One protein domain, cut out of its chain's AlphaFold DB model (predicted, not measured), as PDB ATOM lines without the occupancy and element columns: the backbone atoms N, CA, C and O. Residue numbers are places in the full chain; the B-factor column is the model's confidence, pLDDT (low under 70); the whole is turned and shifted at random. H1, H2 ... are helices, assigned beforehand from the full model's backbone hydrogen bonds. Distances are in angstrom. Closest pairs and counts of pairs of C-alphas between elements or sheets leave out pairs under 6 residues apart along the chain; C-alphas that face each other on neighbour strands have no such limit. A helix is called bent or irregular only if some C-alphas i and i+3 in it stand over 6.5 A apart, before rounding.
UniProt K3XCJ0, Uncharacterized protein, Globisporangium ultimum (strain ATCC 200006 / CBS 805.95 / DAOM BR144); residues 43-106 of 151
ATOM      1  N   ALA A  43     115.998  79.174 118.882       66.56
ATOM      2  CA  ALA A  43     115.195  80.373 119.097       66.56
ATOM      3  C   ALA A  43     114.199  80.603 117.946       66.56
ATOM      4  O   ALA A  43     113.010  80.764 118.209       66.56
ATOM      5  N   GLU A  44     114.645  80.493 116.690       75.00
ATOM      6  CA  GLU A  44     113.776  80.598 115.505       75.00
ATOM      7  C   GLU A  44     112.642  79.562 115.523       75.00
ATOM      8  O   GLU A  44     111.488  79.877 115.235       75.00
ATOM      9  N   MET A  45     112.949  78.318 115.901       75.38
ATOM     10  CA  MET A  45     111.941  77.259 116.011       75.38
ATOM     11  C   MET A  45     110.953  77.526 117.144       75.38
ATOM     12  O   MET A  45     109.752  77.314 116.981       75.38
ATOM     13  N   LYS A  46     111.434  78.013 118.291       82.50
ATOM     14  CA  LYS A  46     110.573  78.387 119.415       82.50
ATOM     15  C   LYS A  46     109.616  79.510 119.020       82.50
ATOM     16  O   LYS A  46     108.422  79.393 119.284       82.50
ATOM     17  N   GLU A  47     110.120  80.559 118.376       83.06
ATOM     18  CA  GLU A  47     109.297  81.661 117.867       83.06
ATOM     19  C   GLU A  47     108.244  81.160 116.876       83.06
ATOM     20  O   GLU A  47     107.074  81.509 117.006       83.06
ATOM     21  N   TYR A  48     108.627  80.267 115.960       81.56
ATOM     22  CA  TYR A  48     107.708  79.665 114.996       81.56
ATOM     23  C   TYR A  48     106.545  78.909 115.660       81.56
ATOM     24  O   TYR A  48     105.385  79.121 115.304       81.56
ATOM     25  N   TYR A  49     106.818  78.050 116.648       85.81
ATOM     26  CA  TYR A  49     105.756  77.307 117.340       85.81
ATOM     27  C   TYR A  49     104.869  78.202 118.205       85.81
ATOM     28  O   TYR A  49     103.659  77.979 118.277       85.81
ATOM     29  N   ILE A  50     105.461  79.211 118.849       87.75
ATOM     30  CA  ILE A  50     104.716  80.207 119.621       87.75
ATOM     31  C   ILE A  50     103.757  80.967 118.703       87.75
ATOM     32  O   ILE A  50     102.578  81.091 119.035       87.75
ATOM     33  N   ASP A  51     104.241  81.417 117.545       84.81
ATOM     34  CA  ASP A  51     103.423  82.099 116.548       84.81
ATOM     35  C   ASP A  51     102.258  81.197 116.121       84.81
ATOM     36  O   ASP A  51     101.103  81.533 116.387       84.81
ATOM     37  N   LEU A  52     102.532  79.986 115.612       89.19
ATOM     38  CA  LEU A  52     101.500  79.021 115.200       89.19
ATOM     39  C   LEU A  52     100.419  78.781 116.263       89.19
ATOM     40  O   LEU A  52      99.230  78.703 115.935       89.19
ATOM     41  N   PHE A  53     100.816  78.665 117.529       90.94
ATOM     42  CA  PHE A  53      99.888  78.493 118.638       90.94
ATOM     43  C   PHE A  53      98.937  79.689 118.787       90.94
ATOM     44  O   PHE A  53      97.718  79.504 118.904       90.94
ATOM     45  N   PHE A  54      99.466  80.915 118.749       87.38
ATOM     46  CA  PHE A  54      98.647  82.122 118.837       87.38
ATOM     47  C   PHE A  54      97.767  82.314 117.599       87.38
ATOM     48  O   PHE A  54      96.580  82.618 117.762       87.38
ATOM     49  N   GLN A  55      98.275  82.023 116.394       87.62
ATOM     50  CA  GLN A  55      97.476  82.013 115.162       87.62
ATOM     51  C   GLN A  55      96.288  81.047 115.280       87.62
ATOM     52  O   GLN A  55      95.136  81.400 115.013       87.62
ATOM     53  N   TRP A  56      96.550  79.819 115.734       90.69
ATOM     54  CA  TRP A  56      95.526  78.792 115.918       90.69
ATOM     55  C   TRP A  56      94.477  79.205 116.943       90.69
ATOM     56  O   TRP A  56      93.276  79.057 116.691       90.69
ATOM     57  N   ARG A  57      94.895  79.776 118.080       89.81
ATOM     58  CA  ARG A  57      93.959  80.322 119.073       89.81
ATOM     59  C   ARG A  57      93.104  81.442 118.479       89.81
ATOM     60  O   ARG A  57      91.891  81.419 118.694       89.81
ATOM     61  N   TYR A  58      93.708  82.354 117.714       86.00
ATOM     62  CA  TYR A  58      93.019  83.475 117.071       86.00
ATOM     63  C   TYR A  58      91.940  83.001 116.094       86.00
ATOM     64  O   TYR A  58      90.754  83.286 116.279       86.00
ATOM     65  N   PHE A  59      92.320  82.218 115.083       86.56
ATOM     66  CA  PHE A  59      91.398  81.849 114.009       86.56
ATOM     67  C   PHE A  59      90.320  80.872 114.472       86.56
ATOM     68  O   PHE A  59      89.188  80.941 114.003       86.56
ATOM     69  N   ASN A  60      90.603  80.016 115.459       86.25
ATOM     70  CA  ASN A  60      89.560  79.185 116.069       86.25
ATOM     71  C   ASN A  60      88.500  79.985 116.820       86.25
ATOM     72  O   ASN A  60      87.392  79.496 117.007       86.25
ATOM     73  N   SER A  61      88.854  81.176 117.286       82.88
ATOM     74  CA  SER A  61      87.933  82.074 117.977       82.88
ATOM     75  C   SER A  61      87.266  83.088 117.047       82.88
ATOM     76  O   SER A  61      86.486  83.908 117.520       82.88
ATOM     77  N   MET A  62      87.566  83.052 115.740       77.69
ATOM     78  CA  MET A  62      87.149  84.078 114.777       77.69
ATOM     79  C   MET A  62      87.515  85.497 115.244       77.69
ATOM     80  O   MET A  62      86.730  86.432 115.100       77.69
ATOM     81  N   GLY A  63      88.696  85.652 115.845       68.31
ATOM     82  CA  GLY A  63      89.177  86.930 116.373       68.31
ATOM     83  C   GLY A  63      88.555  87.363 117.704       68.31
ATOM     84  O   GLY A  63      88.846  88.458 118.178       68.31
ATOM     85  N   LYS A  64      87.726  86.524 118.341       73.44
ATOM     86  CA  LYS A  64      87.218  86.792 119.693       73.44
ATOM     87  C   LYS A  64      88.308  86.492 120.726       73.44
ATOM     88  O   LYS A  64      88.871  85.400 120.707       73.44
ATOM     89  N   PRO A  65      88.594  87.393 121.676       65.44
ATOM     90  CA  PRO A  65      89.616  87.134 122.679       65.44
ATOM     91  C   PRO A  65      89.254  85.887 123.492       65.44
ATOM     92  O   PRO A  65      88.240  85.843 124.188       65.44
ATOM     93  N   LYS A  66      90.091  84.848 123.405       67.00
ATOM     94  CA  LYS A  66      90.067  83.751 124.375       67.00
ATOM     95  C   LYS A  66      90.774  84.210 125.640       67.00
ATOM     96  O   LYS A  66      91.722  84.987 125.570       67.00
ATOM     97  N   THR A  67      90.348  83.695 126.788       72.69
ATOM     98  CA  THR A  67      90.955  84.056 128.071       72.69
ATOM     99  C   THR A  67      92.462  83.770 128.054       72.69
ATOM    100  O   THR A  67      92.910  82.711 127.606       72.69
ATOM    101  N   PHE A  68      93.252  84.731 128.537       75.62
ATOM    102  CA  PHE A  68      94.696  84.576 128.771       75.62
ATOM    103  C   PHE A  68      94.989  84.107 130.197       75.62
ATOM    104  O   PHE A  68      96.122  84.193 130.659       75.62
ATOM    105  N   ALA A  69      93.969  83.609 130.903       80.69
ATOM    106  CA  ALA A  69      94.150  83.033 132.224       80.69
ATOM    107  C   ALA A  69      95.175  81.882 132.133       80.69
ATOM    108  O   ALA A  69      95.016  81.023 131.252       80.69
ATOM    109  N   PRO A  70      96.192  81.828 133.020       82.25
ATOM    110  CA  PRO A  70      97.267  80.838 132.929       82.25
ATOM    111  C   PRO A  70      96.787  79.384 132.751       82.25
ATOM    112  O   PRO A  70      97.324  78.700 131.875       82.25
ATOM    113  N   PRO A  71      95.726  78.914 133.450       84.94
ATOM    114  CA  PRO A  71      95.213  77.556 133.251       84.94
ATOM    115  C   PRO A  71      94.663  77.303 131.838       84.94
ATOM    116  O   PRO A  71      94.913  76.250 131.255       84.94
ATOM    117  N   SER A  72      93.958  78.276 131.244       85.00
ATOM    118  CA  SER A  72      93.423  78.140 129.879       85.00
ATOM    119  C   SER A  72      94.537  78.123 128.835       85.00
ATOM    120  O   SER A  72      94.451  77.385 127.849       85.00
ATOM    121  N   LEU A  73      95.587  78.924 129.045       87.19
ATOM    122  CA  LEU A  73      96.723  78.976 128.133       87.19
ATOM    123  C   LEU A  73      97.482  77.645 128.140       87.19
ATOM    124  O   LEU A  73      97.659  77.059 127.072       87.19
ATOM    125  N   CYS A  74      97.820  77.131 129.327       89.69
ATOM    126  CA  CYS A  74      98.488  75.838 129.493       89.69
ATOM    127  C   CYS A  74      97.672  74.690 128.878       89.69
ATOM    128  O   CYS A  74      98.188  73.931 128.060       89.69
ATOM    129  N   HIS A  75      96.371  74.622 129.175       90.50
ATOM    130  CA  HIS A  75      95.497  73.591 128.616       90.50
ATOM    131  C   HIS A  75      95.468  73.619 127.081       90.50
ATOM    132  O   HIS A  75      95.635  72.595 126.422       90.50
ATOM    133  N   SER A  76      95.299  74.805 126.495       91.19
ATOM    134  CA  SER A  76      95.274  74.945 125.038       91.19
ATOM    135  C   SER A  76      96.629  74.694 124.377       91.19
ATOM    136  O   SER A  76      96.665  74.287 123.219       91.19
ATOM    137  N   TRP A  77      97.731  74.953 125.088       93.19
ATOM    138  CA  TRP A  77      99.078  74.669 124.607       93.19
ATOM    139  C   TRP A  77      99.282  73.162 124.471       93.19
ATOM    140  O   TRP A  77      99.713  72.704 123.418       93.19
ATOM    141  N   ASN A  78      98.874  72.387 125.479       94.12
ATOM    142  CA  ASN A  78      98.947  70.926 125.422       94.12
ATOM    143  C   ASN A  78      98.110  70.374 124.259       94.12
ATOM    144  O   ASN A  78      98.627  69.631 123.433       94.12
ATOM    145  N   GLN A  79      96.868  70.850 124.101       93.44
ATOM    146  CA  GLN A  79      96.033  70.485 122.948       93.44
ATOM    147  C   GLN A  79      96.702  70.813 121.610       93.44
ATOM    148  O   GLN A  79      96.622  70.025 120.667       93.44
ATOM    149  N   PHE A  80      97.335  71.983 121.505       93.75
ATOM    150  CA  PHE A  80      98.068  72.383 120.312       93.75
ATOM    151  C   PHE A  80      99.214  71.412 120.011       93.75
ATOM    152  O   PHE A  80      99.284  70.921 118.888       93.75
ATOM    153  N   VAL A  81     100.052  71.101 121.004       93.38
ATOM    154  CA  VAL A  81     101.202  70.197 120.861       93.38
ATOM    155  C   VAL A  81     100.751  68.798 120.433       93.38
ATOM    156  O   VAL A  81     101.266  68.283 119.438       93.38
ATOM    157  N   ASP A  82      99.748  68.223 121.099       94.19
ATOM    158  CA  ASP A  82      99.215  66.891 120.774       94.19
ATOM    159  C   ASP A  82      98.657  66.850 119.343       94.19
ATOM    160  O   ASP A  82      98.977  65.976 118.529       94.19
ATOM    161  N   SER A  83      97.857  67.863 118.995       92.06
ATOM    162  CA  SER A  83      97.233  67.976 117.676       92.06
ATOM    163  C   SER A  83      98.256  68.200 116.565       92.06
ATOM    164  O   SER A  83      98.089  67.667 115.468       92.06
ATOM    165  N   PHE A  84      99.273  69.028 116.810       90.62
ATOM    166  CA  PHE A  84     100.292  69.381 115.826       90.62
ATOM    167  C   PHE A  84     101.224  68.200 115.570       90.62
ATOM    168  O   PHE A  84     101.425  67.826 114.416       90.62
ATOM    169  N   ASN A  85     101.726  67.566 116.633       90.62
ATOM    170  CA  ASN A  85     102.691  66.472 116.528       90.62
ATOM    171  C   ASN A  85     102.101  65.213 115.883       90.62
ATOM    172  O   ASN A  85     102.835  64.479 115.225       90.62
ATOM    173  N   SER A  86     100.788  64.981 116.005       94.19
ATOM    174  CA  SER A  86     100.133  63.839 115.347       94.19
ATOM    175  C   SER A  86     100.213  63.898 113.816       94.19
ATOM    176  O   SER A  86     100.433  62.878 113.164       94.19
ATOM    177  N   ASN A  87     100.042  65.084 113.217       91.75
ATOM    178  CA  ASN A  87     100.176  65.291 111.775       91.75
ATOM    179  C   ASN A  87     100.425  66.780 111.455       91.75
ATOM    180  O   ASN A  87      99.469  67.513 111.163       91.75
ATOM    181  N   PRO A  88     101.694  67.229 111.446       87.81
ATOM    182  CA  PRO A  88     102.030  68.641 111.266       87.81
ATOM    183  C   PRO A  88     101.527  69.217 109.941       87.81
ATOM    184  O   PRO A  88     100.977  70.316 109.894       87.81
ATOM    185  N   ARG A  89     101.650  68.454 108.847       87.38
ATOM    186  CA  ARG A  89     101.259  68.916 107.507       87.38
ATOM    187  C   ARG A  89      99.753  69.141 107.406       87.38
ATOM    188  O   ARG A  89      99.321  70.191 106.931       87.38
ATOM    189  N   ALA A  90      98.953  68.174 107.859       89.56
ATOM    190  CA  ALA A  90      97.501  68.315 107.860       89.56
ATOM    191  C   ALA A  90      97.047  69.397 108.848       89.56
ATOM    192  O   ALA A  90      96.087  70.117 108.575       89.56
ATOM    193  N   TRP A  91      97.739  69.540 109.981       93.12
ATOM    194  CA  TRP A  91      97.455  70.591 110.950       93.12
ATOM    195  C   TRP A  91      97.665  71.987 110.354       93.12
ATOM    196  O   TRP A  91      96.756  72.814 110.439       93.12
ATOM    197  N   ILE A  92      98.798  72.221 109.679       88.81
ATOM    198  CA  ILE A  92      99.092  73.499 109.011       88.81
ATOM    199  C   ILE A  92      98.032  73.794 107.946       88.81
ATOM    200  O   ILE A  92      97.481  74.889 107.927       88.81
ATOM    201  N   ALA A  93      97.661  72.809 107.122       87.50
ATOM    202  CA  ALA A  93      96.618  72.992 106.111       87.50
ATOM    203  C   ALA A  93      95.257  73.396 106.720       87.50
ATOM    204  O   ALA A  93      94.557  74.254 106.181       87.50
ATOM    205  N   ARG A  94      94.884  72.826 107.876       93.44
ATOM    206  CA  ARG A  94      93.664  73.225 108.603       93.44
ATOM    207  C   ARG A  94      93.754  74.645 109.156       93.44
ATOM    208  O   ARG A  94      92.745  75.352 109.147       93.44
ATOM    209  N   LEU A  95      94.922  75.048 109.660       88.81
ATOM    210  CA  LEU A  95      95.150  76.413 110.132       88.81
ATOM    211  C   LEU A  95      95.010  77.413 108.980       88.81
ATOM    212  O   LEU A  95      94.272  78.385 109.111       88.81
ATOM    213  N   GLU A  96      95.646  77.127 107.847       87.56
ATOM    214  CA  GLU A  96      95.580  77.931 106.623       87.56
ATOM    215  C   GLU A  96      94.137  78.107 106.131       87.56
ATOM    216  O   GLU A  96      93.685  79.229 105.919       87.56
ATOM    217  N   ASN A  97      93.350  77.028 106.087       89.94
ATOM    218  CA  ASN A  97      91.936  77.113 105.720       89.94
ATOM    219  C   ASN A  97      91.100  77.959 106.704       89.94
ATOM    220  O   ASN A  97      90.165  78.655 106.303       89.94
ATOM    221  N   LYS A  98      91.393  77.897 108.008       90.44
ATOM    222  CA  LYS A  98      90.716  78.746 109.005       90.44
ATOM    223  C   LYS A  98      91.118  80.210 108.861       90.44
ATOM    224  O   LYS A  98      90.254  81.073 108.986       90.44
ATOM    225  N   ARG A  99      92.393  80.476 108.573       87.94
ATOM    226  CA  ARG A  99      92.911  81.815 108.284       87.94
ATOM    227  C   ARG A  99      92.222  82.419 107.065       87.94
ATOM    228  O   ARG A  99      91.708  83.528 107.147       87.94
ATOM    229  N   GLU A 100      92.167  81.677 105.966       87.31
ATOM    230  CA  GLU A 100      91.510  82.111 104.731       87.31
ATOM    231  C   GLU A 100      90.028  82.425 104.967       87.31
ATOM    232  O   GLU A 100      89.570  83.525 104.664       87.31
ATOM    233  N   ARG A 101      89.294  81.513 105.620       89.38
ATOM    234  CA  ARG A 101      87.889  81.752 105.984       89.38
ATOM    235  C   ARG A 101      87.706  82.959 106.897       89.38
ATOM    236  O   ARG A 101      86.720  83.673 106.749       89.38
ATOM    237  N   PHE A 102      88.620  83.190 107.837       87.19
ATOM    238  CA  PHE A 102      88.568  84.372 108.693       87.19
ATOM    239  C   PHE A 102      88.689  85.651 107.865       87.19
ATOM    240  O   PHE A 102      87.879  86.556 108.032       87.19
ATOM    241  N   PHE A 103      89.654  85.715 106.951       85.62
ATOM    242  CA  PHE A 103      89.844  86.893 106.116       85.62
ATOM    243  C   PHE A 103      88.696  87.136 105.128       85.62
ATOM    244  O   PHE A 103      88.332  88.288 104.919       85.62
ATOM    245  N   MET A 104      88.084  86.076 104.592       85.50
ATOM    246  CA  MET A 104      86.950  86.196 103.668       85.50
ATOM    247  C   MET A 104      85.633  86.559 104.368       85.50
ATOM    248  O   MET A 104      84.833  87.311 103.822       85.50
ATOM    249  N   ASN A 105      85.401  86.040 105.579       85.62
ATOM    250  CA  ASN A 105      84.066  86.050 106.191       85.62
ATOM    251  C   ASN A 105      83.953  86.936 107.442       85.62
ATOM    252  O   ASN A 105      82.910  86.935 108.095       85.62
ATOM    253  N   SER A 106      85.010  87.653 107.834       86.88
ATOM    254  CA  SER A 106      85.013  88.510 109.027       86.88
ATOM    255  C   SER A 106      85.280  89.961 108.665       86.88
ATOM    256  O   SER A 106      86.286  90.273 108.033       86.88
TER     257      SER A 106
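This is residues 43 to 106 of the 151 residues of an uncharacterized protein of Globisporangium ultimum (strain ATCC 200006 / CBS 805.95 / DAOM BR144) (UniProt K3XCJ0). Three helices of similar length make a three-sided frame with few contacts: H2 and H3 meet at a sharp corner as a V, and H1 spans the arms of the V, crossing H2 at Phe 53 and Phe 80 and ending beside the second half of H3. Residues 43 to 48 of H1 stick out past H2, and the link after H1 returns to the start of H2, with residues 67 to 72 standing free. The printed part has 64 residues with three named helices, in the order H1, H2, H3, and no named strand. The class is all helix. The whole is compact, with a radius of gyration of the C-alphas of 12.0 A, and the C-alphas span 30 by 28 by 21 A.

H1 is residues 43 to 60, 25.8 A from first to last C-alpha, and begins with C-alpha 43 at (115.195, 80.373, 119.097). H2 is residues 70 to 86, 24.6 A long, and begins with C-alpha 70 at (97.267, 80.838, 132.929). H3 is residues 88 to 105, 25.5 A long, and ends with C-alpha 105 at (84.066, 86.050, 106.191). No helix is bent or irregular.

H1 and H3 touch, with residues 55 to 60 of H1 alone and residues 95 to 102 of H3 alone. Their closest C-alphas are those of Phe 59 and Arg 99, 5.9 A apart. They run the same way at a steep tilt of 48 degrees. H1 and H2 are close but not clearly touching; their closest C-alphas, those of Phe 53 and Phe 80, are 6.6 A apart. Their lines are about perpendicular, at 77 degrees. H2 and H3 are also close but not clearly touching, with the C-alphas of Phe 84 and Trp 91 the closest, 5.8 A apart. They run opposite ways at a steep tilt of 60 degrees, and their centres are 17.7 A apart. In H1, H2 and H3 every O i to N i+4 pair of the backbone is within hydrogen-bond range.

The two C-alphas farthest apart are those of Ala 43 and Asn 105, at 34.2 A. The printed part has no cut. The link from H1 to H2 is short, with 9 residues, and the link from H2 to H3 is tight, with 1 residue. Residues 85 to 90, of which 88 to 90 belong to H3, stand free. Without the stretches that stand free, the body is 46 residues spanning 29 by 23 by 14 A. The mean pLDDT of the printed part is 85.8; residues 43, 63, 65 and 66 are under 70.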